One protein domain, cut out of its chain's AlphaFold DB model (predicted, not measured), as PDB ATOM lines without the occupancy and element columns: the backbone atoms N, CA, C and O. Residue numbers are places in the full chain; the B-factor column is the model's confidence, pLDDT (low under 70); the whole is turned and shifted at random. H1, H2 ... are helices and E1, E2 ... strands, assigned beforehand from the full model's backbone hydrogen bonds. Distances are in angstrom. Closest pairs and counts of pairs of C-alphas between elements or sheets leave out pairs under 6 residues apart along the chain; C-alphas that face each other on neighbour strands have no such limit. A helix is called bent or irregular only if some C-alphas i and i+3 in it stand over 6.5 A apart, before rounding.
ATOM      1  N   LEU A  11      16.086  40.090 -20.741       94.75
ATOM      2  CA  LEU A  11      15.980  40.602 -22.111       94.75
ATOM      3  C   LEU A  11      15.738  42.118 -22.098       94.75
ATOM      4  O   LEU A  11      14.727  42.575 -21.574       94.75
ATOM      5  N   LEU A  12      16.647  42.890 -22.699       94.69
ATOM      6  CA  LEU A  12      16.539  44.353 -22.784       94.69
ATOM      7  C   LEU A  12      15.958  44.827 -24.121       94.69
ATOM      8  O   LEU A  12      15.281  45.852 -24.192       94.69
ATOM      9  N   PHE A  13      16.278  44.112 -25.201       95.19
ATOM     10  CA  PHE A  13      15.912  44.474 -26.566       95.19
ATOM     11  C   PHE A  13      15.844  43.230 -27.453       95.19
ATOM     12  O   PHE A  13      16.636  42.302 -27.292       95.19
ATOM     13  N   SER A  14      14.911  43.233 -28.403       94.38
ATOM     14  CA  SER A  14      14.726  42.178 -29.398       94.38
ATOM     15  C   SER A  14      14.403  42.811 -30.751       94.38
ATOM     16  O   SER A  14      13.630  43.770 -30.807       94.38
ATOM     17  N   TYR A  15      14.988  42.296 -31.833       93.62
ATOM     18  CA  TYR A  15      14.731  42.748 -33.202       93.62
ATOM     19  C   TYR A  15      14.648  41.552 -34.166       93.62
ATOM     20  O   TYR A  15      15.607  40.784 -34.243       93.62
ATOM     21  N   PRO A  16      13.561  41.382 -34.943       92.56
ATOM     22  CA  PRO A  16      13.249  40.109 -35.602       92.56
ATOM     23  C   PRO A  16      14.151  39.733 -36.785       92.56
ATOM     24  O   PRO A  16      14.279  38.553 -37.095       92.56
ATOM     25  N   SER A  17      14.765  40.706 -37.466       92.56
ATOM     26  CA  SER A  17      15.499  40.465 -38.717       92.56
ATOM     27  C   SER A  17      16.864  41.151 -38.706       92.56
ATOM     28  O   SER A  17      17.031  42.267 -39.195       92.56
ATOM     29  N   THR A  18      17.849  40.499 -38.095       95.06
ATOM     30  CA  THR A  18      19.218  41.016 -38.004       95.06
ATOM     31  C   THR A  18      20.177  40.180 -38.830       95.06
ATOM     32  O   THR A  18      20.101  38.951 -38.837       95.06
ATOM     33  N   ARG A  19      21.131  40.852 -39.478       94.50
ATOM     34  CA  ARG A  19      22.331  40.226 -40.036       94.50
ATOM     35  C   ARG A  19      23.567  40.735 -39.303       94.50
ATOM     36  O   ARG A  19      23.796  41.937 -39.226       94.50
ATOM     37  N   LEU A  20      24.362  39.817 -38.772       95.75
ATOM     38  CA  LEU A  20      25.603  40.076 -38.054       95.75
ATOM     39  C   LEU A  20      26.760  39.474 -38.853       95.75
ATOM     40  O   LEU A  20      26.833  38.257 -39.014       95.75
ATOM     41  N   VAL A  21      27.663  40.319 -39.348       95.12
ATOM     42  CA  VAL A  21      28.779  39.889 -40.204       95.12
ATOM     43  C   VAL A  21      30.107  40.240 -39.543       95.12
ATOM     44  O   VAL A  21      30.330  41.401 -39.205       95.12
ATOM     45  N   LYS A  22      31.010  39.264 -39.400       96.56
ATOM     46  CA  LYS A  22      32.417  39.507 -39.054       96.56
ATOM     47  C   LYS A  22      33.228  39.591 -40.336       96.56
ATOM     48  O   LYS A  22      33.281  38.618 -41.086       96.56
ATOM     49  N   THR A  23      33.890  40.716 -40.583       95.69
ATOM     50  CA  THR A  23      34.747  40.895 -41.765       95.69
ATOM     51  C   THR A  23      36.131  41.401 -41.389       95.69
ATOM     52  O   THR A  23      36.264  42.251 -40.515       95.69
ATOM     53  N   VAL A  24      37.174  40.926 -42.068       94.75
ATOM     54  CA  VAL A  24      38.475  41.608 -42.072       94.75
ATOM     55  C   VAL A  24      38.477  42.585 -43.242       94.75
ATOM     56  O   VAL A  24      38.266  42.187 -44.393       94.75
ATOM     57  N   ALA A  25      38.699  43.866 -42.947       90.19
ATOM     58  CA  ALA A  25      38.877  44.882 -43.976       90.19
ATOM     59  C   ALA A  25      40.115  44.542 -44.827       90.19
ATOM     60  O   ALA A  25      41.162  44.217 -44.257       90.19
ATOM     61  N   PRO A  26      40.031  44.601 -46.170       86.81
ATOM     62  CA  PRO A  26      41.178  44.315 -47.013       86.81
ATOM     63  C   PRO A  26      42.289  45.320 -46.709       86.81
ATOM     64  O   PRO A  26      42.046  46.521 -46.563       86.81
ATOM     65  N   LEU A  27      43.529  44.835 -46.625       84.06
ATOM     66  CA  LEU A  27      44.680  45.729 -46.623       84.06
ATOM     67  C   LEU A  27      44.661  46.545 -47.924       84.06
ATOM     68  O   LEU A  27      44.452  45.959 -48.992       84.06
ATOM     69  N   PRO A  28      44.899  47.870 -47.877       78.50
ATOM     70  CA  PRO A  28      45.151  48.613 -49.101       78.50
ATOM     71  C   PRO A  28      46.365  47.971 -49.792       78.50
ATOM     72  O   PRO A  28      47.359  47.696 -49.111       78.50
ATOM     73  N   PRO A  29      46.311  47.698 -51.110       75.81
ATOM     74  CA  PRO A  29      47.426  47.063 -51.803       75.81
ATOM     75  C   PRO A  29      48.690  47.909 -51.596       75.81
ATOM     76  O   PRO A  29      48.607  49.138 -51.705       75.81
ATOM     77  N   PRO A  30      49.845  47.296 -51.267       72.75
ATOM     78  CA  PRO A  30      51.025  48.028 -50.821       72.75
ATOM     79  C   PRO A  30      51.420  49.080 -51.859       72.75
ATOM     80  O   PRO A  30      51.734  48.753 -53.008       72.75
ATOM     81  N   ALA A  48      42.246  39.130 -53.136       44.28
ATOM     82  CA  ALA A  48      40.858  39.321 -53.502       44.28
ATOM     83  C   ALA A  48      40.446  40.741 -53.062       44.28
ATOM     84  O   ALA A  48      40.627  41.079 -51.890       44.28
ATOM     85  N   PRO A  49      39.895  41.589 -53.953       55.09
ATOM     86  CA  PRO A  49      39.512  42.970 -53.635       55.09
ATOM     87  C   PRO A  49      38.186  43.029 -52.848       55.09
ATOM     88  O   PRO A  49      37.332  43.878 -53.086       55.09
ATOM     89  N   THR A  50      37.978  42.067 -51.954       67.06
ATOM     90  CA  THR A  50      36.736  41.785 -51.238       67.06
ATOM     91  C   THR A  50      37.067  41.506 -49.782       67.06
ATOM     92  O   THR A  50      37.991  40.744 -49.499       67.06
ATOM     93  N   HIS A  51      36.297  42.091 -48.868       79.50
ATOM     94  CA  HIS A  51      36.437  41.862 -47.432       79.50
ATOM     95  C   HIS A  51      36.370  40.363 -47.117       79.50
ATOM     96  O   HIS A  51      35.475  39.666 -47.601       79.50
ATOM     97  N   ALA A  52      37.299  39.864 -46.301       89.44
ATOM     98  CA  ALA A  52      37.291  38.462 -45.903       89.44
ATOM     99  C   ALA A  52      36.220  38.259 -44.823       89.44
ATOM    100  O   ALA A  52      36.398  38.679 -43.678       89.44
ATOM    101  N   VAL A  53      35.093  37.656 -45.199       92.62
ATOM    102  CA  VAL A  53      34.006  37.315 -44.271       92.62
ATOM    103  C   VAL A  53      34.448  36.125 -43.418       92.62
ATOM    104  O   VAL A  53      34.709  35.047 -43.945       92.62
ATOM    105  N   LEU A  54      34.548  36.331 -42.104       92.62
ATOM    106  CA  LEU A  54      34.880  35.296 -41.120       92.62
ATOM    107  C   LEU A  54      33.623  34.626 -40.546       92.62
ATOM    108  O   LEU A  54      33.660  33.452 -40.196       92.62
ATOM    109  N   ALA A  55      32.520  35.374 -40.444       93.69
ATOM    110  CA  ALA A  55      31.217  34.892 -39.990       93.69
ATOM    111  C   ALA A  55      30.094  35.729 -40.620       93.69
ATOM    112  O   ALA A  55      30.269  36.927 -40.842       93.69
ATOM    113  N   ASP A  56      28.946  35.106 -40.879       94.06
ATOM    114  CA  ASP A  56      27.731  35.745 -41.398       94.06
ATOM    115  C   ASP A  56      26.517  35.037 -40.781       94.06
ATOM    116  O   ASP A  56      26.222  33.882 -41.095       94.06
ATOM    117  N   CYS A  57      25.863  35.699 -39.831       93.94
ATOM    118  CA  CYS A  57      24.784  35.146 -39.018       93.94
ATOM    119  C   CYS A  57      23.504  35.952 -39.251       93.94
ATOM    120  O   CYS A  57      23.535  37.179 -39.235       93.94
ATOM    121  N   ASN A  58      22.377  35.273 -39.464       93.75
ATOM    122  CA  ASN A  58      21.109  35.897 -39.844       93.75
ATOM    123  C   ASN A  58      19.977  35.349 -38.964       93.75
ATOM    124  O   ASN A  58      19.880  34.136 -38.805       93.75
ATOM    125  N   GLY A  59      19.128  36.219 -38.416       93.69
ATOM    126  CA  GLY A  59      17.992  35.837 -37.568       93.69
ATOM    127  C   GLY A  59      17.578  36.938 -36.583       93.69
ATOM    128  O   GLY A  59      18.121  38.046 -36.646       93.69
ATOM    129  N   PRO A  60      16.627  36.678 -35.669       94.12
ATOM    130  CA  PRO A  60      16.346  37.570 -34.553       94.12
ATOM    131  C   PRO A  60      17.599  37.878 -33.722       94.12
ATOM    132  O   PRO A  60      18.335  36.982 -33.298       94.12
ATOM    133  N   LEU A  61      17.804  39.172 -33.475       95.62
ATOM    134  CA  LEU A  61      18.740  39.718 -32.500       95.62
ATOM    135  C   LEU A  61      18.045  39.817 -31.148       95.62
ATOM    136  O   LEU A  61      16.962  40.388 -31.054       95.62
ATOM    137  N   GLN A  62      18.713  39.357 -30.102       95.88
ATOM    138  CA  GLN A  62      18.372  39.640 -28.715       95.88
ATOM    139  C   GLN A  62      19.582  40.312 -28.052       95.88
ATOM    140  O   GLN A  62      20.730  39.935 -28.296       95.88
ATOM    141  N   ILE A  63      19.333  41.319 -27.214       96.25
ATOM    142  CA  ILE A  63      20.346  41.873 -26.312       96.25
ATOM    143  C   ILE A  63      19.887  41.583 -24.888       96.25
ATOM    144  O   ILE A  63      18.838  42.068 -24.450       96.25
ATOM    145  N   THR A  64      20.661  40.766 -24.183       95.94
ATOM    146  CA  THR A  64      20.342  40.268 -22.844       95.94
ATOM    147  C   THR A  64      21.417  40.664 -21.839       95.94
ATOM    148  O   THR A  64      22.589  40.827 -22.177       95.94
ATOM    149  N   VAL A  65      21.024  40.806 -20.576       95.44
ATOM    150  CA  VAL A  65      21.949  40.807 -19.441       95.44
ATOM    151  C   VAL A  65      22.013  39.388 -18.906       95.44
ATOM    152  O   VAL A  65      20.997  38.856 -18.459       95.44
ATOM    153  N   VAL A  66      23.194  38.783 -18.943       95.06
ATOM    154  CA  VAL A  66      23.468  37.481 -18.334       95.06
ATOM    155  C   VAL A  66      24.312  37.727 -17.077       95.06
ATOM    156  O   VAL A  66      25.430  38.227 -17.210       95.06
ATOM    157  N   PRO A  67      23.806  37.440 -15.865       94.25
ATOM    158  CA  PRO A  67      24.612  37.520 -14.649       94.25
ATOM    159  C   PRO A  67      25.719  36.460 -14.679       94.25
ATOM    160  O   PRO A  67      25.536  35.382 -15.251       94.25
ATOM    161  N   ASP A  68      26.870  36.760 -14.082       92.56
ATOM    162  CA  ASP A  68      27.973  35.802 -14.002       92.56
ATOM    163  C   ASP A  68      27.644  34.694 -12.974       92.56
ATOM    164  O   ASP A  68      27.349  35.009 -11.818       92.56
ATOM    165  N   PRO A  69      27.687  33.398 -13.349       91.00
ATOM    166  CA  PRO A  69      27.357  32.295 -12.442       91.00
ATOM    167  C   PRO A  69      28.360  32.109 -11.289       91.00
ATOM    168  O   PRO A  69      28.063  31.382 -10.342       91.00
ATOM    169  N   PHE A  70      29.539  32.733 -11.357       91.12
ATOM    170  CA  PHE A  70      30.565  32.709 -10.316       91.12
ATOM    171  C   PHE A  70      30.582  33.981  -9.459       91.12
ATOM    172  O   PHE A  70      31.134  33.950  -8.357       91.12
ATOM    173  N   ASN A  71      29.994  35.088  -9.927       90.88
ATOM    174  CA  ASN A  71      29.934  36.338  -9.174       90.88
ATOM    175  C   ASN A  71      28.672  37.162  -9.480       90.88
ATOM    176  O   ASN A  71      28.614  37.892 -10.463       90.88
ATOM    177  N   GLU A  72      27.701  37.141  -8.564       89.56
ATOM    178  CA  GLU A  72      26.425  37.862  -8.688       89.56
ATOM    179  C   GLU A  72      26.554  39.393  -8.837       89.56
ATOM    180  O   GLU A  72      25.600  40.036  -9.287       89.56
ATOM    181  N   SER A  73      27.697  39.996  -8.473       91.12
ATOM    182  CA  SER A  73      27.940  41.424  -8.724       91.12
ATOM    183  C   SER A  73      28.361  41.721 -10.163       91.12
ATOM    184  O   SER A  73      28.253  42.867 -10.591       91.12
ATOM    185  N   ILE A  74      28.811  40.725 -10.931       92.88
ATOM    186  CA  ILE A  74      29.184  40.884 -12.339       92.88
ATOM    187  C   ILE A  74      27.993  40.505 -13.216       92.88
ATOM    188  O   ILE A  74      27.299  39.509 -13.016       92.88
ATOM    189  N   SER A  75      27.738  41.324 -14.228       93.62
ATOM    190  CA  SER A  75      26.747  41.048 -15.261       93.62
ATOM    191  C   SER A  75      27.326  41.353 -16.632       93.62
ATOM    192  O   SER A  75      28.005  42.358 -16.828       93.62
ATOM    193  N   THR A  76      27.065  40.474 -17.593       94.19
ATOM    194  CA  THR A  76      27.571  40.585 -18.962       94.19
ATOM    195  C   THR A  76      26.435  40.936 -19.908       94.19
ATOM    196  O   THR A  76      25.417  40.249 -19.973       94.19
ATOM    197  N   LEU A  77      26.611  42.024 -20.655       95.44
ATOM    198  CA  LEU A  77      25.757  42.384 -21.775       95.44
ATOM    199  C   LEU A  77      26.106  41.459 -22.943       95.44
ATOM    200  O   LEU A  77      27.243  41.456 -23.419       95.44
ATOM    201  N   VAL A  78      25.139  40.667 -23.387       95.25
ATOM    202  CA  VAL A  78      25.301  39.653 -24.427       95.25
ATOM    203  C   VAL A  78      24.455  40.036 -25.632       95.25
ATOM    204  O   VAL A  78      23.264  40.310 -25.513       95.25
ATOM    205  N   LEU A  79      25.086  40.037 -26.804       96.12
ATOM    206  CA  LEU A  79      24.429  40.177 -28.096       96.12
ATOM    207  C   LEU A  79      24.293  38.782 -28.706       96.12
ATOM    208  O   LEU A  79      25.299  38.128 -28.976       96.12
ATOM    209  N   SER A  80      23.070  38.310 -28.929       95.25
ATOM    210  CA  SER A  80      22.821  37.027 -29.589       95.25
ATOM    211  C   SER A  80      22.030  37.210 -30.879       95.25
ATOM    212  O   SER A  80      21.074  37.976 -30.937       95.25
ATOM    213  N   VAL A  81      22.433  36.494 -31.930       95.00
ATOM    214  CA  VAL A  81      21.705  36.397 -33.202       95.00
ATOM    215  C   VAL A  81      21.467  34.919 -33.465       95.00
ATOM    216  O   VAL A  81      22.410  34.154 -33.679       95.00
ATOM    217  N   GLY A  82      20.213  34.493 -33.365       85.31
ATOM    218  CA  GLY A  82      19.842  33.080 -33.383       85.31
ATOM    219  C   GLY A  82      18.779  32.758 -34.416       85.31
ATOM    220  O   GLY A  82      18.049  33.634 -34.861       85.31
ATOM    221  N   PHE A  83      18.675  31.480 -34.771       65.94
ATOM    222  CA  PHE A  83      17.497  30.976 -35.471       65.94
ATOM    223  C   PHE A  83      16.333  30.756 -34.491       65.94
ATOM    224  O   PHE A  83      16.529  30.725 -33.273       65.94
ATOM    225  N   ASP A  84      15.132  30.641 -35.058       63.44
ATOM    226  CA  ASP A  84      13.836  30.655 -34.370       63.44
ATOM    227  C   ASP A  84      13.744  29.686 -33.172       63.44
ATOM    228  O   ASP A  84      14.378  28.627 -33.155       63.44
ATOM    229  N   GLU A  85      12.953  30.039 -32.155       59.91
ATOM    230  CA  GLU A  85      13.075  29.483 -30.798       59.91
ATOM    231  C   GLU A  85      12.814  27.976 -30.709       59.91
ATOM    232  O   GLU A  85      13.374  27.304 -29.844       59.91
ATOM    233  N   GLN A  86      12.063  27.427 -31.666       60.66
ATOM    234  CA  GLN A  86      11.818  25.992 -31.825       60.66
ATOM    235  C   GLN A  86      13.103  25.172 -32.079       60.66
ATOM    236  O   GLN A  86      13.103  23.951 -31.910       60.66
ATOM    237  N   GLN A  87      14.209  25.810 -32.484       50.97
ATOM    238  CA  GLN A  87      15.495  25.163 -32.759       50.97
ATOM    239  C   GLN A  87      16.453  25.242 -31.563       50.97
ATOM    240  O   GLN A  87      17.471  25.938 -31.585       50.97
ATOM    241  N   TRP A  88      16.133  24.488 -30.513       45.75
ATOM    242  CA  TRP A  88      16.926  24.405 -29.288       45.75
ATOM    243  C   TRP A  88      18.382  23.948 -29.520       45.75
ATOM    244  O   TRP A  88      18.650  23.013 -30.278       45.75
ATOM    245  N   GLY A  89      19.320  24.573 -28.799       55.25
ATOM    246  CA  GLY A  89      20.737  24.188 -28.742       55.25
ATOM    247  C   GLY A  89      21.704  25.342 -29.027       55.25
ATOM    248  O   GLY A  89      21.570  26.054 -30.021       55.25
ATOM    249  N   ALA A  90      22.729  25.498 -28.181       53.56
ATOM    250  CA  ALA A  90      23.703  26.594 -28.275       53.56
ATOM    251  C   ALA A  90      24.430  26.660 -29.633       53.56
ATOM    252  O   ALA A  90      24.696  27.745 -30.133       53.56
ATOM    253  N   ALA A  91      24.648  25.517 -30.294       54.59
ATOM    254  CA  ALA A  91      25.252  25.442 -31.629       54.59
ATOM    255  C   ALA A  91      24.423  26.094 -32.766       54.59
ATOM    256  O   ALA A  91      24.878  26.110 -33.907       54.59
ATOM    257  N   ARG A  92      23.208  26.602 -32.490       72.06
ATOM    258  CA  ARG A  92      22.333  27.299 -33.457       72.06
ATOM    259  C   ARG A  92      22.063  28.770 -33.124       72.06
ATOM    260  O   ARG A  92      21.337  29.432 -33.863       72.06
ATOM    261  N   ARG A  93      22.625  29.300 -32.035       79.88
ATOM    262  CA  ARG A  93      22.550  30.728 -31.706       79.88
ATOM    263  C   ARG A  93      23.965  31.282 -31.690       79.88
ATOM    264  O   ARG A  93      24.799  30.792 -30.938       79.88
ATOM    265  N   PHE A  94      24.246  32.286 -32.515       91.50
ATOM    266  CA  PHE A  94      25.490  33.024 -32.372       91.50
ATOM    267  C   PHE A  94      25.378  33.901 -31.124       91.50
ATOM    268  O   PHE A  94      24.394  34.625 -30.973       91.50
ATOM    269  N   VAL A  95      26.346  33.809 -30.214       93.56
ATOM    270  CA  VAL A  95      26.327  34.495 -28.916       93.56
ATOM    271  C   VAL A  95      27.649  35.226 -28.737       93.56
ATOM    272  O   VAL A  95      28.712  34.611 -28.777       93.56
ATOM    273  N   LEU A  96      27.575  36.541 -28.543       94.44
ATOM    274  CA  LEU A  96      28.716  37.439 -28.448       94.44
ATOM    275  C   LEU A  96      28.679  38.184 -27.105       94.44
ATOM    276  O   LEU A  96      27.818  39.050 -26.923       94.44
ATOM    277  N   PRO A  97      29.586  37.889 -26.155       94.38
ATOM    278  CA  PRO A  97      29.751  38.731 -24.976       94.38
ATOM    279  C   PRO A  97      30.240  40.112 -25.431       94.38
ATOM    280  O   PRO A  97      31.295  40.250 -26.057       94.38
ATOM    281  N   PHE A  98      29.425  41.136 -25.177       94.44
ATOM    282  CA  PHE A  98      29.681  42.490 -25.646       94.44
ATOM    283  C   PHE A  98      30.529  43.275 -24.640       94.44
ATOM    284  O   PHE A  98      31.551  43.836 -25.030       94.44
ATOM    285  N   ARG A  99      30.129  43.273 -23.359       92.75
ATOM    286  CA  ARG A  99      30.931  43.752 -22.214       92.75
ATOM    287  C   ARG A  99      30.422  43.201 -20.882       92.75
ATOM    288  O   ARG A  99      29.215  43.001 -20.743       92.75
ATOM    289  N   SER A 100      31.289  43.081 -19.886       92.88
ATOM    290  CA  SER A 100      30.925  42.881 -18.477       92.88
ATOM    291  C   SER A 100      30.887  44.211 -17.703       92.88
ATOM    292  O   SER A 100      31.516  45.193 -18.097       92.88
ATOM    293  N   PHE A 101      30.102  44.273 -16.627       92.50
ATOM    294  CA  PHE A 101      29.959  45.440 -15.749       92.50
ATOM    295  C   PHE A 101      29.537  45.028 -14.329       92.50
ATOM    296  O   PHE A 101      28.928  43.977 -14.137       92.50
ATOM    297  N   GLU A 102      29.843  45.871 -13.339       92.56
ATOM    298  CA  GLU A 102      29.461  45.661 -11.937       92.56
ATOM    299  C   GLU A 102      28.061  46.234 -11.628       92.56
ATOM    300  O   GLU A 102      27.774  47.415 -11.854       92.56
ATOM    301  N   LEU A 103      27.192  45.414 -11.037       91.25
ATOM    302  CA  LEU A 103      26.060  45.877 -10.236       91.25
ATOM    303  C   LEU A 103      26.548  46.180  -8.815       91.25
ATOM    304  O   LEU A 103      27.237  45.372  -8.191       91.25
ATOM    305  N   GLY A 104      26.142  47.330  -8.278       89.62
ATOM    306  CA  GLY A 104      26.208  47.589  -6.844       89.62
ATOM    307  C   GLY A 104      25.216  46.711  -6.076       89.62
ATOM    308  O   GLY A 104      24.304  46.115  -6.654       89.62
ATOM    309  N   GLN A 105      25.381  46.646  -4.753       86.38
ATOM    310  CA  GLN A 105      24.533  45.825  -3.877       86.38
ATOM    311  C   GLN A 105      23.049  46.224  -3.965       86.38
ATOM    312  O   GLN A 105      22.183  45.352  -3.979       86.38
ATOM    313  N   ASP A 106      22.769  47.516  -4.155       85.31
ATOM    314  CA  ASP A 106      21.422  48.080  -4.332       85.31
ATOM    315  C   ASP A 106      20.781  47.744  -5.698       85.31
ATOM    316  O   ASP A 106      19.739  48.291  -6.054       85.31
ATOM    317  N   GLY A 107      21.455  46.960  -6.549       77.19
ATOM    318  CA  GLY A 107      21.141  46.821  -7.977       77.19
ATOM    319  C   GLY A 107      21.498  48.058  -8.813       77.19
ATOM    320  O   GLY A 107      21.617  47.963 -10.034       77.19
ATOM    321  N   ALA A 108      21.732  49.206  -8.169       80.38
ATOM    322  CA  ALA A 108      22.241  50.418  -8.793       80.38
ATOM    323  C   ALA A 108      23.600  50.145  -9.469       80.38
ATOM    324  O   ALA A 108      24.499  49.574  -8.846       80.38
ATOM    325  N   PRO A 109      23.791  50.528 -10.741       75.06
ATOM    326  CA  PRO A 109      24.975  50.120 -11.478       75.06
ATOM    327  C   PRO A 109      26.233  50.888 -11.084       75.06
ATOM    328  O   PRO A 109      26.303  52.115 -11.205       75.06
ATOM    329  N   LEU A 110      27.286  50.149 -10.745       81.31
ATOM    330  CA  LEU A 110      28.628  50.699 -10.637       81.31
ATOM    331  C   LEU A 110      29.173  50.844 -12.058       81.31
ATOM    332  O   LEU A 110      29.638  49.883 -12.666       81.31
ATOM    333  N   SER A 111      29.114  52.056 -12.622       63.81
ATOM    334  CA  SER A 111      29.568  52.318 -13.998       63.81
ATOM    335  C   SER A 111      31.101  52.360 -14.124       63.81
ATOM    336  O   SER A 111      31.669  53.339 -14.613       63.81
ATOM    337  N   ARG A 112      31.764  51.302 -13.654       73.88
ATOM    338  CA  ARG A 112      33.173  50.978 -13.865       73.88
ATOM    339  C   ARG A 112      33.248  50.042 -15.077       73.88
ATOM    340  O   ARG A 112      32.868  48.883 -14.956       73.88
ATOM    341  N   PRO A 113      33.700  50.515 -16.252       65.44
ATOM    342  CA  PRO A 113      33.740  49.701 -17.470       65.44
ATOM    343  C   PRO A 113      34.914  48.708 -17.507       65.44
ATOM    344  O   PRO A 113      35.116  48.069 -18.532       65.44
ATOM    345  N   ASN A 114      35.700  48.610 -16.430       70.12
ATOM    346  CA  ASN A 114      36.864  47.736 -16.325       70.12
ATOM    347  C   ASN A 114      36.752  46.922 -15.029       70.12
ATOM    348  O   ASN A 114      37.190  47.362 -13.964       70.12
ATOM    349  N   VAL A 115      36.100  45.765 -15.125       80.56
ATOM    350  CA  VAL A 115      35.954  44.798 -14.030       80.56
ATOM    351  C   VAL A 115      37.235  43.970 -13.979       80.56
ATOM    352  O   VAL A 115      37.591  43.324 -14.963       80.56
ATOM    353  N   ALA A 116      37.968  44.008 -12.866       76.38
ATOM    354  CA  ALA A 116      39.312  43.433 -12.801       76.38
ATOM    355  C   ALA A 116      39.306  41.913 -13.069       76.38
ATOM    356  O   ALA A 116      38.734  41.142 -12.302       76.38
ATOM    357  N   GLY A 117      39.957  41.489 -14.158       75.44
ATOM    358  CA  GLY A 117      39.990  40.092 -14.618       75.44
ATOM    359  C   GLY A 117      38.924  39.730 -15.661       75.44
ATOM    360  O   GLY A 117      39.065  38.708 -16.324       75.44
ATOM    361  N   PHE A 118      37.924  40.589 -15.876       72.00
ATOM    362  CA  PHE A 118      36.950  40.503 -16.968       72.00
ATOM    363  C   PHE A 118      37.189  41.646 -17.964       72.00
ATOM    364  O   PHE A 118      36.323  42.488 -18.205       72.00
ATOM    365  N   ASP A 119      38.388  41.657 -18.557       59.28
ATOM    366  CA  ASP A 119      38.816  42.599 -19.604       59.28
ATOM    367  C   ASP A 119      38.137  42.297 -20.962       59.28
ATOM    368  O   ASP A 119      38.786  42.168 -21.998       59.28
ATOM    369  N   SER A 120      36.803  42.212 -20.974       63.28
ATOM    370  CA  SER A 120      36.024  42.419 -22.196       63.28
ATOM    371  C   SER A 120      36.132  43.904 -22.548       63.28
ATOM    372  O   SER A 120      35.399  44.732 -21.991       63.28
ATOM    373  N   ALA A 121      37.110  44.266 -23.380       66.25
ATOM    374  CA  ALA A 121      37.490  45.660 -23.567       66.25
ATOM    375  C   ALA A 121      36.293  46.481 -24.070       66.25
ATOM    376  O   ALA A 121      35.554  46.035 -24.948       66.25
ATOM    377  N   ALA A 122      36.088  47.683 -23.517       77.56
ATOM    378  CA  ALA A 122      34.914  48.508 -23.804       77.56
ATOM    379  C   ALA A 122      34.814  48.859 -25.303       77.56
ATOM    380  O   ALA A 122      35.410  49.827 -25.775       77.56
ATOM    381  N   ARG A 123      34.055  48.045 -26.050       90.81
ATOM    382  CA  ARG A 123      33.984  48.063 -27.515       90.81
ATOM    383  C   ARG A 123      33.455  49.418 -28.014       90.81
ATOM    384  O   ARG A 123      32.281  49.718 -27.777       90.81
ATOM    385  N   PRO A 124      34.255  50.233 -28.728       93.38
ATOM    386  CA  PRO A 124      33.741  51.444 -29.351       93.38
ATOM    387  C   PRO A 124      32.793  51.054 -30.490       93.38
ATOM    388  O   PRO A 124      33.164  50.277 -31.374       93.38
ATOM    389  N   ILE A 125      31.570  51.588 -30.458       95.75
ATOM    390  CA  ILE A 125      30.581  51.393 -31.521       95.75
ATOM    391  C   ILE A 125      30.550  52.628 -32.407       95.75
ATOM    392  O   ILE A 125      30.405  53.754 -31.934       95.75
ATOM    393  N   TYR A 126      30.642  52.384 -33.703       95.38
ATOM    394  CA  TYR A 126      30.619  53.375 -34.757       95.38
ATOM    395  C   TYR A 126      29.301  53.271 -35.525       95.38
ATOM    396  O   TYR A 126      28.730  52.188 -35.696       95.38
ATOM    397  N   GLN A 127      28.817  54.410 -36.017       93.81
ATOM    398  CA  GLN A 127      27.676  54.436 -36.924       93.81
ATOM    399  C   GLN A 127      28.060  53.729 -38.234       93.81
ATOM    400  O   GLN A 127      29.149  53.938 -38.776       93.81
ATOM    401  N   GLY A 128      27.194  52.834 -38.705       88.94
ATOM    402  CA  GLY A 128      27.366  52.149 -39.980       88.94
ATOM    403  C   GLY A 128      26.706  52.907 -41.120       88.94
ATOM    404  O   GLY A 128      26.430  54.104 -41.034       88.94
ATOM    405  N   LEU A 129      26.412  52.178 -42.193       79.56
ATOM    406  CA  LEU A 129      25.541  52.673 -43.249       79.56
ATOM    407  C   LEU A 129      24.140  52.880 -42.652       79.56
ATOM    408  O   LEU A 129      23.513  51.937 -42.156       79.56
ATOM    409  N   GLY A 130      23.706  54.141 -42.624       71.06
ATOM    410  CA  GLY A 130      22.424  54.552 -42.058       71.06
ATOM    411  C   GLY A 130      21.244  54.090 -42.912       71.06
ATOM    412  O   GLY A 130      21.366  53.920 -44.121       71.06
ATOM    413  N   ALA A 131      20.074  53.943 -42.290       61.03
ATOM    414  CA  ALA A 131      18.873  53.367 -42.909       61.03
ATOM    415  C   ALA A 131      18.199  54.240 -43.997       61.03
ATOM    416  O   ALA A 131      17.067  53.967 -44.407       61.03
ATOM    417  N   GLY A 132      18.838  55.350 -44.380       57.19
ATOM    418  CA  GLY A 132      18.161  56.556 -44.856       57.19
ATOM    419  C   GLY A 132      17.214  57.143 -43.796       57.19
ATOM    420  O   GLY A 132      17.049  56.596 -42.704       57.19
ATOM    421  N   LEU A 133      16.530  58.238 -44.134       54.12
ATOM    422  CA  LEU A 133      15.454  58.788 -43.290       54.12
ATOM    423  C   LEU A 133      14.230  57.853 -43.208       54.12
ATOM    424  O   LEU A 133      13.441  57.949 -42.273       54.12
ATOM    425  N   HIS A 134      14.069  56.945 -44.177       54.41
ATOM    426  CA  HIS A 134      12.854  56.146 -44.369       54.41
ATOM    427  C   HIS A 134      12.975  54.668 -43.962       54.41
ATOM    428  O   HIS A 134      12.031  53.910 -44.167       54.41
ATOM    429  N   GLY A 135      14.114  54.222 -43.422       59.94
ATOM    430  CA  GLY A 135      14.281  52.860 -42.890       59.94
ATOM    431  C   GLY A 135      14.352  51.722 -43.923       59.94
ATOM    432  O   GLY A 135      14.655  50.592 -43.549       59.94
ATOM    433  N   GLN A 136      14.098  51.990 -45.211       64.62
ATOM    434  CA  GLN A 136      13.829  50.965 -46.236       64.62
ATOM    435  C   GLN A 136      14.956  49.941 -46.441       64.62
ATOM    436  O   GLN A 136      14.681  48.798 -46.800       64.62
ATOM    437  N   HIS A 137      16.212  50.321 -46.202       66.88
ATOM    438  CA  HIS A 137      17.363  49.418 -46.323       66.88
ATOM    439  C   HIS A 137      17.791  48.791 -44.985       66.88
ATOM    440  O   HIS A 137      18.652  47.915 -44.964       66.88
ATOM    441  N   GLY A 138      17.168  49.200 -43.873       81.88
ATOM    442  CA  GLY A 138      17.658  48.942 -42.523       81.88
ATOM    443  C   GLY A 138      18.916  49.745 -42.200       81.88
ATOM    444  O   GLY A 138      19.712  50.069 -43.080       81.88
ATOM    445  N   GLY A 139      19.100  50.102 -40.931       92.50
ATOM    446  CA  GLY A 139      20.327  50.768 -40.492       92.50
ATOM    447  C   GLY A 139      21.326  49.782 -39.909       92.50
ATOM    448  O   GLY A 139      20.968  48.695 -39.450       92.50
ATOM    449  N   SER A 140      22.592  50.187 -39.910       94.75
ATOM    450  CA  SER A 140      23.680  49.394 -39.350       94.75
ATOM    451  C   SER A 140      24.549  50.178 -38.372       94.75
ATOM    452  O   SER A 140      24.651  51.405 -38.425       94.75
ATOM    453  N   PHE A 141      25.205  49.440 -37.484       96.38
ATOM    454  CA  PHE A 141      26.301  49.915 -36.644       96.38
ATOM    455  C   PHE A 141      27.399  48.852 -36.606       96.38
ATOM    456  O   PHE A 141      27.154  47.680 -36.901       96.38
ATOM    457  N   TRP A 142      28.625  49.248 -36.281       96.75
ATOM    458  CA  TRP A 142      29.760  48.327 -36.269       96.75
ATOM    459  C   TRP A 142      30.738  48.624 -35.142       96.75
ATOM    460  O   TRP A 142      30.789  49.728 -34.610       96.75
ATOM    461  N   PHE A 143      31.503  47.611 -34.762       96.75
ATOM    462  CA  PHE A 143      32.501  47.671 -33.701       96.75
ATOM    463  C   PHE A 143      33.630  46.679 -34.002       96.75
ATOM    464  O   PHE A 143      33.465  45.748 -34.795       96.75
ATOM    465  N   PHE A 144      34.798  46.876 -33.396       95.94
ATOM    466  CA  PHE A 144      35.907  45.933 -33.546       95.94
ATOM    467  C   PHE A 144      35.664  44.644 -32.748       95.94
ATOM    468  O   PHE A 144      34.971  44.635 -31.726       95.94
ATOM    469  N   GLU A 145      36.249  43.544 -33.216       94.94
ATOM    470  CA  GLU A 145      36.393  42.343 -32.394       94.94
ATOM    471  C   GLU A 145      37.141  42.644 -31.087       94.94
ATOM    472  O   GLU A 145      38.050  43.476 -31.057       94.94
ATOM    473  N   ASP A 146      36.745  41.965 -30.014       93.75
ATOM    474  CA  ASP A 146      37.427  42.052 -28.723       93.75
ATOM    475  C   ASP A 146      38.646  41.118 -28.695       93.75
ATOM    476  O   ASP A 146      38.679  40.099 -29.384       93.75
ATOM    477  N   ILE A 147      39.655  41.465 -27.896       90.94
ATOM    478  CA  ILE A 147      40.974  40.814 -27.862       90.94
ATOM    479  C   ILE A 147      40.854  39.340 -27.433       90.94
ATOM    480  O   ILE A 147      41.622  38.498 -27.902       90.94
ATOM    481  N   GLY A 148      39.857  39.025 -26.596       89.56
ATOM    482  CA  GLY A 148      39.517  37.667 -26.167       89.56
ATOM    483  C   GLY A 148      38.821  36.790 -27.220       89.56
ATOM    484  O   GLY A 148      38.640  35.599 -26.977       89.56
ATOM    485  N   GLU A 149      38.428  37.323 -28.383       91.31
ATOM    486  CA  GLU A 149      37.857  36.510 -29.467       91.31
ATOM    487  C   GLU A 149      38.933  35.681 -30.197       91.31
ATOM    488  O   GLU A 149      40.092  36.083 -30.324       91.31
ATOM    489  N   GLU A 150      38.555  34.521 -30.745       90.56
ATOM    490  CA  GLU A 150      39.511  33.580 -31.345       90.56
ATOM    491  C   GLU A 150      40.335  34.213 -32.487       90.56
ATOM    492  O   GLU A 150      39.814  34.645 -33.523       90.56
ATOM    493  N   GLY A 151      41.654  34.291 -32.286       91.44
ATOM    494  CA  GLY A 151      42.611  34.913 -33.205       91.44
ATOM    495  C   GLY A 151      42.569  36.448 -33.270       91.44
ATOM    496  O   GLY A 151      43.282  37.023 -34.092       91.44
ATOM    497  N   ALA A 152      41.765  37.126 -32.443       93.00
ATOM    498  CA  ALA A 152      41.694  38.589 -32.418       93.00
ATOM    499  C   ALA A 152      43.000  39.217 -31.916       93.00
ATOM    500  O   ALA A 152      43.504  40.150 -32.538       93.00
ATOM    501  N   LEU A 153      43.608  38.643 -30.871       93.38
ATOM    502  CA  LEU A 153      44.935  39.029 -30.378       93.38
ATOM    503  C   LEU A 153      46.012  38.995 -31.479       93.38
ATOM    504  O   LEU A 153      46.838  39.903 -31.570       93.38
ATOM    505  N   ASP A 154      45.998  37.984 -32.352       94.44
ATOM    506  CA  ASP A 154      46.957  37.905 -33.460       94.44
ATOM    507  C   ASP A 154      46.621  38.891 -34.586       94.44
ATOM    508  O   ASP A 154      47.528  39.523 -35.122       94.44
ATOM    509  N   ARG A 155      45.337  39.135 -34.884       93.50
ATOM    510  CA  ARG A 155      44.926  40.191 -35.832       93.50
ATOM    511  C   ARG A 155      45.234  41.605 -35.322       93.50
ATOM    512  O   ARG A 155      45.606  42.459 -36.125       93.50
ATOM    513  N   GLN A 156      45.166  41.843 -34.011       93.69
ATOM    514  CA  GLN A 156      45.661  43.064 -33.372       93.69
ATOM    515  C   GLN A 156      47.173  43.202 -33.566       93.69
ATOM    516  O   GLN A 156      47.615  44.215 -34.103       93.69
ATOM    517  N   ARG A 157      47.957  42.172 -33.219       94.25
ATOM    518  CA  ARG A 157      49.414  42.162 -33.441       94.25
ATOM    519  C   ARG A 157      49.766  42.396 -34.910       94.25
ATOM    520  O   ARG A 157      50.735  43.093 -35.202       94.25
ATOM    521  N   TRP A 158      49.001  41.845 -35.853       93.38
ATOM    522  CA  TRP A 158      49.211  42.098 -37.280       93.38
ATOM    523  C   TRP A 158      48.894  43.547 -37.665       93.38
ATOM    524  O   TRP A 158      49.621  44.105 -38.480       93.38
ATOM    525  N   GLU A 159      47.875  44.188 -37.086       93.44
ATOM    526  CA  GLU A 159      47.609  45.616 -37.316       93.44
ATOM    527  C   GLU A 159      48.681  46.526 -36.693       93.44
ATOM    528  O   GLU A 159      49.145  47.454 -37.354       93.44
ATOM    529  N   GLU A 160      49.144  46.227 -35.476       94.25
ATOM    530  CA  GLU A 160      50.255  46.932 -34.815       94.25
ATOM    531  C   GLU A 160      51.545  46.861 -35.652       94.25
ATOM    532  O   GLU A 160      52.227  47.868 -35.845       94.25
ATOM    533  N   ASN A 161      51.828  45.693 -36.240       94.12
ATOM    534  CA  ASN A 161      52.939  45.490 -37.174       94.12
ATOM    535  C   ASN A 161      52.632  45.941 -38.621       94.12
ATOM    536  O   ASN A 161      53.502  45.839 -39.482       94.12
ATOM    537  N   LYS A 162      51.423  46.449 -38.912       92.00
ATOM    538  CA  LYS A 162      50.935  46.871 -40.247       92.00
ATOM    539  C   LYS A 162      50.862  45.754 -41.311       92.00
ATOM    540  O   LYS A 162      50.686  46.042 -42.492       92.00
ATOM    541  N   VAL A 163      50.935  44.492 -40.885       89.56
ATOM    542  CA  VAL A 163      50.819  43.262 -41.698       89.56
ATOM    543  C   VAL A 163      49.356  42.796 -41.837       89.56
ATOM    544  O   VAL A 163      49.058  41.913 -42.633       89.56
ATOM    545  N   GLY A 164      48.417  43.376 -41.083       90.19
ATOM    546  CA  GLY A 164      47.008  42.975 -41.091       90.19
ATOM    547  C   GLY A 164      46.046  44.057 -40.603       90.19
ATOM    548  O   GLY A 164      46.409  45.221 -40.439       90.19
ATOM    549  N   ARG A 165      44.793  43.650 -40.385       92.88
ATOM    550  CA  ARG A 165      43.709  44.451 -39.806       92.88
ATOM    551  C   ARG A 165      42.963  43.614 -38.773       92.88
ATOM    552  O   ARG A 165      42.785  42.412 -38.983       92.88
ATOM    553  N   ARG A 166      42.476  44.254 -37.706       94.62
ATOM    554  CA  ARG A 166      41.448  43.659 -36.839       94.62
ATOM    555  C   ARG A 166      40.160  43.441 -37.625       94.62
ATOM    556  O   ARG A 166      39.850  44.187 -38.557       94.62
ATOM    557  N   ALA A 167      39.415  42.409 -37.253       95.50
ATOM    558  CA  ALA A 167      38.092  42.181 -37.798       95.50
ATOM    559  C   ALA A 167      37.073  43.170 -37.209       95.50
ATOM    560  O   ALA A 167      37.171  43.608 -36.061       95.50
ATOM    561  N   ILE A 168      36.073  43.485 -38.020       96.25
ATOM    562  CA  ILE A 168      34.948  44.354 -37.704       96.25
ATOM    563  C   ILE A 168      33.687  43.493 -37.674       96.25
ATOM    564  O   ILE A 168      33.414  42.755 -38.623       96.25
ATOM    565  N   TRP A 169      32.922  43.612 -36.595       97.12
ATOM    566  CA  TRP A 169      31.547  43.141 -36.500       97.12
ATOM    567  C   TRP A 169      30.607  44.240 -36.992       97.12
ATOM    568  O   TRP A 169      30.589  45.328 -36.420       97.12
ATOM    569  N   THR A 170      29.802  43.954 -38.014       96.69
ATOM    570  CA  THR A 170      28.739  44.850 -38.493       96.69
ATOM    571  C   THR A 170      27.378  44.235 -38.194       96.69
ATOM    572  O   THR A 170      27.078  43.132 -38.654       96.69
ATOM    573  N   VAL A 171      26.548  44.964 -37.447       96.81
ATOM    574  CA  VAL A 171      25.154  44.623 -37.142       96.81
ATOM    575  C   VAL A 171      24.249  45.393 -38.095       96.81
ATOM    576  O   VAL A 171      24.316  46.618 -38.150       96.81
ATOM    577  N   TRP A 172      23.392  44.687 -38.826       95.62
ATOM    578  CA  TRP A 172      22.396  45.242 -39.740       95.62
ATOM    579  C   TRP A 172      20.998  44.917 -39.223       95.62
ATOM    580  O   TRP A 172      20.627  43.745 -39.183       95.62
ATOM    581  N   LEU A 173      20.215  45.932 -38.859       94.88
ATOM    582  CA  LEU A 173      18.821  45.764 -38.442       94.88
ATOM    583  C   LEU A 173      17.924  45.972 -39.669       94.88
ATOM    584  O   LEU A 173      17.610  47.102 -40.048       94.88
ATOM    585  N   LEU A 174      17.572  44.877 -40.347       92.19
ATOM    586  CA  LEU A 174      16.942  44.906 -41.669       92.19
ATOM    587  C   LEU A 174      15.526  45.491 -41.576       92.19
ATOM    588  O   LEU A 174      14.684  44.983 -40.834       92.19
ATOM    589  N   GLY A 175      15.275  46.584 -42.303       90.19
ATOM    590  CA  GLY A 175      14.020  47.343 -42.247       90.19
ATOM    591  C   GLY A 175      13.823  48.216 -40.995       90.19
ATOM    592  O   GLY A 175      12.731  48.747 -40.804       90.19
ATOM    593  N   ALA A 176      14.836  48.370 -40.133       90.25
ATOM    594  CA  ALA A 176      14.714  49.184 -38.926       90.25
ATOM    595  C   ALA A 176      14.755  50.691 -39.248       90.25
ATOM    596  O   ALA A 176      15.680  51.137 -39.938       90.25
ATOM    597  N   PRO A 177      13.832  51.509 -38.705       90.25
ATOM    598  CA  PRO A 177      13.955  52.962 -38.761       90.25
ATOM    599  C   PRO A 177      15.103  53.429 -37.852       90.25
ATOM    600  O   PRO A 177      15.358  52.825 -36.807       90.25
ATOM    601  N   ALA A 178      15.773  54.527 -38.222       90.38
ATOM    602  CA  ALA A 178      17.001  54.986 -37.562       90.38
ATOM    603  C   ALA A 178      16.949  55.004 -36.014       90.38
ATOM    604  O   ALA A 178      17.843  54.405 -35.417       90.38
ATOM    605  N   PRO A 179      15.889  55.503 -35.334       92.38
ATOM    606  CA  PRO A 179      15.880  55.558 -33.870       92.38
ATOM    607  C   PRO A 179      15.848  54.186 -33.171       92.38
ATOM    608  O   PRO A 179      16.181  54.107 -31.992       92.38
ATOM    609  N   VAL A 180      15.479  53.097 -33.861       92.94
ATOM    610  CA  VAL A 180      15.626  51.720 -33.337       92.94
ATOM    611  C   VAL A 180      17.093  51.286 -33.363       92.94
ATOM    612  O   VAL A 180      17.559  50.609 -32.448       92.94
ATOM    613  N   VAL A 181      17.829  51.708 -34.391       94.12
ATOM    614  CA  VAL A 181      19.263  51.440 -34.570       94.12
ATOM    615  C   VAL A 181      20.089  52.266 -33.587       94.12
ATOM    616  O   VAL A 181      20.987  51.725 -32.944       94.12
ATOM    617  N   ASP A 182      19.732  53.541 -33.407       93.94
ATOM    618  CA  ASP A 182      20.293  54.407 -32.369       93.94
ATOM    619  C   ASP A 182      20.014  53.842 -30.969       93.94
ATOM    620  O   ASP A 182      20.952  53.664 -30.201       93.94
ATOM    621  N   TYR A 183      18.774  53.445 -30.653       95.19
ATOM    622  CA  TYR A 183      18.444  52.838 -29.355       95.19
ATOM    623  C   TYR A 183      19.225  51.541 -29.086       95.19
ATOM    624  O   TYR A 183      19.742  51.356 -27.985       95.19
ATOM    625  N   ALA A 184      19.364  50.658 -30.082       96.19
ATOM    626  CA  ALA A 184      20.156  49.435 -29.950       96.19
ATOM    627  C   ALA A 184      21.650  49.733 -29.716       96.19
ATOM    628  O   ALA A 184      22.270  49.115 -28.846       96.19
ATOM    629  N   ARG A 185      22.221  50.712 -30.436       95.81
ATOM    630  CA  ARG A 185      23.589  51.203 -30.205       95.81
ATOM    631  C   ARG A 185      23.732  51.790 -28.802       95.81
ATOM    632  O   ARG A 185      24.670  51.439 -28.098       95.81
ATOM    633  N   ASP A 186      22.824  52.666 -28.392       95.44
ATOM    634  CA  ASP A 186      22.923  53.425 -27.142       95.44
ATOM    635  C   ASP A 186      22.714  52.523 -25.919       95.44
ATOM    636  O   ASP A 186      23.345  52.716 -24.883       95.44
ATOM    637  N   LEU A 187      21.933  51.451 -26.064       95.56
ATOM    638  CA  LEU A 187      21.857  50.343 -25.114       95.56
ATOM    639  C   LEU A 187      23.203  49.611 -25.008       95.56
ATOM    640  O   LEU A 187      23.748  49.500 -23.906       95.56
ATOM    641  N   LEU A 188      23.806  49.209 -26.130       95.38
ATOM    642  CA  LEU A 188      25.146  48.605 -26.143       95.38
ATOM    643  C   LEU A 188      26.254  49.565 -25.667       95.38
ATOM    644  O   LEU A 188      27.256  49.103 -25.131       95.38
ATOM    645  N   LEU A 189      26.080  50.889 -25.775       93.31
ATOM    646  CA  LEU A 189      27.035  51.898 -25.297       93.31
ATOM    647  C   LEU A 189      26.833  52.299 -23.833       93.31
ATOM    648  O   LEU A 189      27.828  52.546 -23.152       93.31
ATOM    649  N   HIS A 190      25.605  52.308 -23.308       93.25
ATOM    650  CA  HIS A 190      25.306  52.922 -22.006       93.25
ATOM    651  C   HIS A 190      24.699  51.988 -20.951       93.25
ATOM    652  O   HIS A 190      24.933  52.242 -19.769       93.25
ATOM    653  N   HIS A 191      24.012  50.894 -21.316       92.81
ATOM    654  CA  HIS A 191      23.482  49.935 -20.333       92.81
ATOM    655  C   HIS A 191      24.609  49.400 -19.429       92.81
ATOM    656  O   HIS A 191      25.579  48.847 -19.958       92.81
ATOM    657  N   PRO A 192      24.518  49.508 -18.091       93.25
ATOM    658  CA  PRO A 192      23.290  49.596 -17.280       93.25
ATOM    659  C   PRO A 192      22.733  50.993 -16.950       93.25
ATOM    660  O   PRO A 192      21.765  51.089 -16.201       93.25
ATOM    661  N   LYS A 193      23.283  52.089 -17.485       92.69
ATOM    662  CA  LYS A 193      22.613  53.398 -17.382       92.69
ATOM    663  C   LYS A 193      21.290  53.362 -18.169       92.69
ATOM    664  O   LYS A 193      21.266  52.763 -19.247       92.69
ATOM    665  N   PRO A 194      20.210  54.003 -17.679       90.44
ATOM    666  CA  PRO A 194      18.939  54.045 -18.394       90.44
ATOM    667  C   PRO A 194      19.105  54.775 -19.732       90.44
ATOM    668  O   PRO A 194      19.551  55.921 -19.785       90.44
ATOM    669  N   VAL A 195      18.749  54.089 -20.815       92.88
ATOM    670  CA  VAL A 195      18.765  54.621 -22.185       92.88
ATOM    671  C   VAL A 195      17.491  55.443 -22.404       92.88
ATOM    672  O   VAL A 195      16.432  55.006 -21.945       92.88
ATOM    673  N   PRO A 196      17.533  56.586 -23.120       93.75
ATOM    674  CA  PRO A 196      16.327  57.296 -23.542       93.75
ATOM    675  C   PRO A 196      15.343  56.335 -24.239       93.75
ATOM    676  O   PRO A 196      15.671  55.781 -25.291       93.75
ATOM    677  N   PRO A 197      14.157  56.072 -23.661       92.62
ATOM    678  CA  PRO A 197      13.290  55.011 -24.155       92.62
ATOM    679  C   PRO A 197      12.658  55.415 -25.492       92.62
ATOM    680  O   PRO A 197      12.148  56.530 -25.614       92.62
ATOM    681  N   LEU A 198      12.655  54.487 -26.462       90.81
ATOM    682  CA  LEU A 198      12.213  54.664 -27.860       90.81
ATOM    683  C   LEU A 198      11.066  55.686 -28.045       90.81
ATOM    684  O   LEU A 198      10.105  55.638 -27.274       90.81
ATOM    685  N   PRO A 199      11.097  56.565 -29.067       88.69
ATOM    686  CA  PRO A 199       9.997  57.480 -29.382       88.69
ATOM    687  C   PRO A 199       8.593  56.834 -29.320       88.69
ATOM    688  O   PRO A 199       8.443  55.693 -29.759       88.69
ATOM    689  N   PRO A 200       7.542  57.524 -28.819       86.81
ATOM    690  CA  PRO A 200       6.228  56.910 -28.575       86.81
ATOM    691  C   PRO A 200       5.593  56.223 -29.793       86.81
ATOM    692  O   PRO A 200       5.034  55.139 -29.651       86.81
ATOM    693  N   PHE A 201       5.767  56.778 -30.997       84.81
ATOM    694  CA  PHE A 201       5.289  56.178 -32.253       84.81
ATOM    695  C   PHE A 201       5.985  54.851 -32.620       84.81
ATOM    696  O   PHE A 201       5.499  54.115 -33.471       84.81
ATOM    697  N   LEU A 202       7.112  54.527 -31.973       83.88
ATOM    698  CA  LEU A 202       7.778  53.225 -32.051       83.88
ATOM    699  C   LEU A 202       7.365  52.277 -30.905       83.88
ATOM    700  O   LEU A 202       7.710  51.093 -30.948       83.88
ATOM    701  N   ARG A 203       6.659  52.773 -29.873       81.00
ATOM    702  CA  ARG A 203       6.139  51.985 -28.735       81.00
ATOM    703  C   ARG A 203       4.687  51.544 -28.908       81.00
ATOM    704  O   ARG A 203       4.334  50.477 -28.410       81.00
ATOM    705  N   ASP A 204       3.874  52.344 -29.587       81.25
ATOM    706  CA  ASP A 204       2.464  52.050 -29.841       81.25
ATOM    707  C   ASP A 204       2.313  50.866 -30.825       81.25
ATOM    708  O   ASP A 204       2.836  50.937 -31.940       81.25
ATOM    709  N   PRO A 205       1.638  49.757 -30.448       66.69
ATOM    710  CA  PRO A 205       1.393  48.629 -31.346       66.69
ATOM    711  C   PRO A 205       0.478  48.945 -32.533       66.69
ATOM    712  O   PRO A 205       0.607  48.280 -33.554       66.69
ATOM    713  N   ALA A 206      -0.404  49.942 -32.441       74.69
ATOM    714  CA  ALA A 206      -1.327  50.293 -33.518       74.69
ATOM    715  C   ALA A 206      -0.711  51.234 -34.572       74.69
ATOM    716  O   ALA A 206      -1.259  51.372 -35.665       74.69
ATOM    717  N   ALA A 207       0.409  51.898 -34.261       60.22
ATOM    718  CA  ALA A 207       0.860  53.062 -35.023       60.22
ATOM    719  C   ALA A 207       1.547  52.761 -36.369       60.22
ATOM    720  O   ALA A 207       1.481  53.607 -37.260       60.22
ATOM    721  N   MET A 208       2.226  51.615 -36.548       59.28
ATOM    722  CA  MET A 208       2.937  51.312 -37.807       59.28
ATOM    723  C   MET A 208       3.047  49.810 -38.153       59.28
ATOM    724  O   MET A 208       3.404  49.008 -37.289       59.28
ATOM    725  N   PRO A 209       2.889  49.428 -39.441       55.91
ATOM    726  CA  PRO A 209       2.803  48.032 -39.895       55.91
ATOM    727  C   PRO A 209       4.129  47.256 -39.898       55.91
ATOM    728  O   PRO A 209       4.133  46.059 -40.168       55.91
ATOM    729  N   TRP A 210       5.276  47.877 -39.597       59.50
ATOM    730  CA  TRP A 210       6.501  47.095 -39.372       59.50
ATOM    731  C   TRP A 210       6.405  46.260 -38.087       59.50
ATOM    732  O   TRP A 210       7.019  45.193 -38.020       59.50
ATOM    733  N   ARG A 211       5.598  46.694 -37.103       54.91
ATOM    734  CA  ARG A 211       5.459  46.031 -35.798       54.91
ATOM    735  C   ARG A 211       4.870  44.627 -35.834       54.91
ATOM    736  O   ARG A 211       5.126  43.890 -34.889       54.91
ATOM    737  N   ASP A 212       4.195  44.217 -36.903       45.41
ATOM    738  CA  ASP A 212       3.609  42.870 -37.016       45.41
ATOM    739  C   ASP A 212       4.657  41.738 -36.912       45.41
ATOM    740  O   ASP A 212       4.312  40.597 -36.617       45.41
ATOM    741  N   ASN A 213       5.946  42.050 -37.107       46.94
ATOM    742  CA  ASN A 213       7.063  41.117 -36.908       46.94
ATOM    743  C   ASN A 213       7.833  41.339 -35.592       46.94
ATOM    744  O   ASN A 213       8.731  40.566 -35.266       46.94
ATOM    745  N   TYR A 214       7.570  42.421 -34.860       52.97
ATOM    746  CA  TYR A 214       8.403  42.846 -33.738       52.97
ATOM    747  C   TYR A 214       7.885  42.175 -32.474       52.97
ATOM    748  O   TYR A 214       6.895  42.614 -31.890       52.97
TER     749      TYR A 214
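This is residues 11 to 30 and 48 to 214 of the 1139 residues of an uncharacterized protein of Anthracocystis flocculosa PF-1 (UniProt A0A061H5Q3). One strongly curled sheet of seven strands is bent back on itself and wraps round helix H2, like part of a barrel that is not closed. Its leaf E4 E3 faces the leaf E1 E7 E6 E5, with E2 as the hinge, while H1 lies at one end of the longest axis and the short helices H3 and H4 at the other. The printed part has 187 residues with seven named strands and four named helices, along the chain E1 E2 E3 E4 E5 E6 H1 E7 H2 H3 H4. The sheet's order is E4 E3 E2 E1 E7 E6 E5, antiparallel throughout, and the class is mixed, helices and strands. The whole is compact, with a radius of gyration of the C-alphas of 17.6 A and spans of 55 by 45 by 32 A.

E1, residues 11 to 24, begins at C-alpha 11 (15.980, 40.602, -22.111), measures 30.1 A and bends by 91 degrees at residue 16. E2, residues 52 to 68, measures 33.3 A and bends by 92 degrees at residue 60. E3, residues 71 to 82, measures 26.4 A, and E4, residues 93 to 103, 26.5 A. E5 is residues 125 to 127, E6 residues 139 to 144, H1 residues 152 to 160 and E7 residues 167 to 173, 19.6 A long. H2, residues 178 to 190, measures 17.8 A. H3 is residues 200 to 203, and H4, residues 209 to 213, ends at C-alpha 213 (7.063, 41.117, -36.908).

E2, E3 and E4 form a meander, each strand the antiparallel neighbour of the one before; N 62 and O 80 are 2.9 A apart, N 96 and O 79 2.8 A. E1 has E2 and E7 as neighbours, with N 20 and O 57 at 2.8 A and N 21 and O 170 at 3.0 A. Between E7 and E6, N 171 and O 141 are 2.8 A apart; in the hairpin E5 and E6, N 126 and O 142 are 2.8 A apart. H2 is on the sheet; its closest C-alphas to E6 are those of Val 181 and Gly 139, 6.1 A. H1 only grazes the sheet, with residues 152 to 156. H3 is not on the sheet, nor, only just, is H4, with 4 pairs of C-alphas within 10 A. Every O i to N i+4 pair is within hydrogen-bond range in H1 and H2; H4 has 0 of 1 and 1 of 2 O i to N i+3 pairs, and H3 is too short for an O i to N i+4 pair.

The two C-alphas farthest apart, of Pro 30 and Ala 206, are 55.2 A apart. Residues 31 to 47 are not printed, with 13.7 A between C-alphas 30 and 48. The links E4 to E5 and E5 to E6 are long. Mean pLDDT of the printed part is 84.9; 33 residues are under 70, among them 83 to 91, 131 to 137 and 207 to 214.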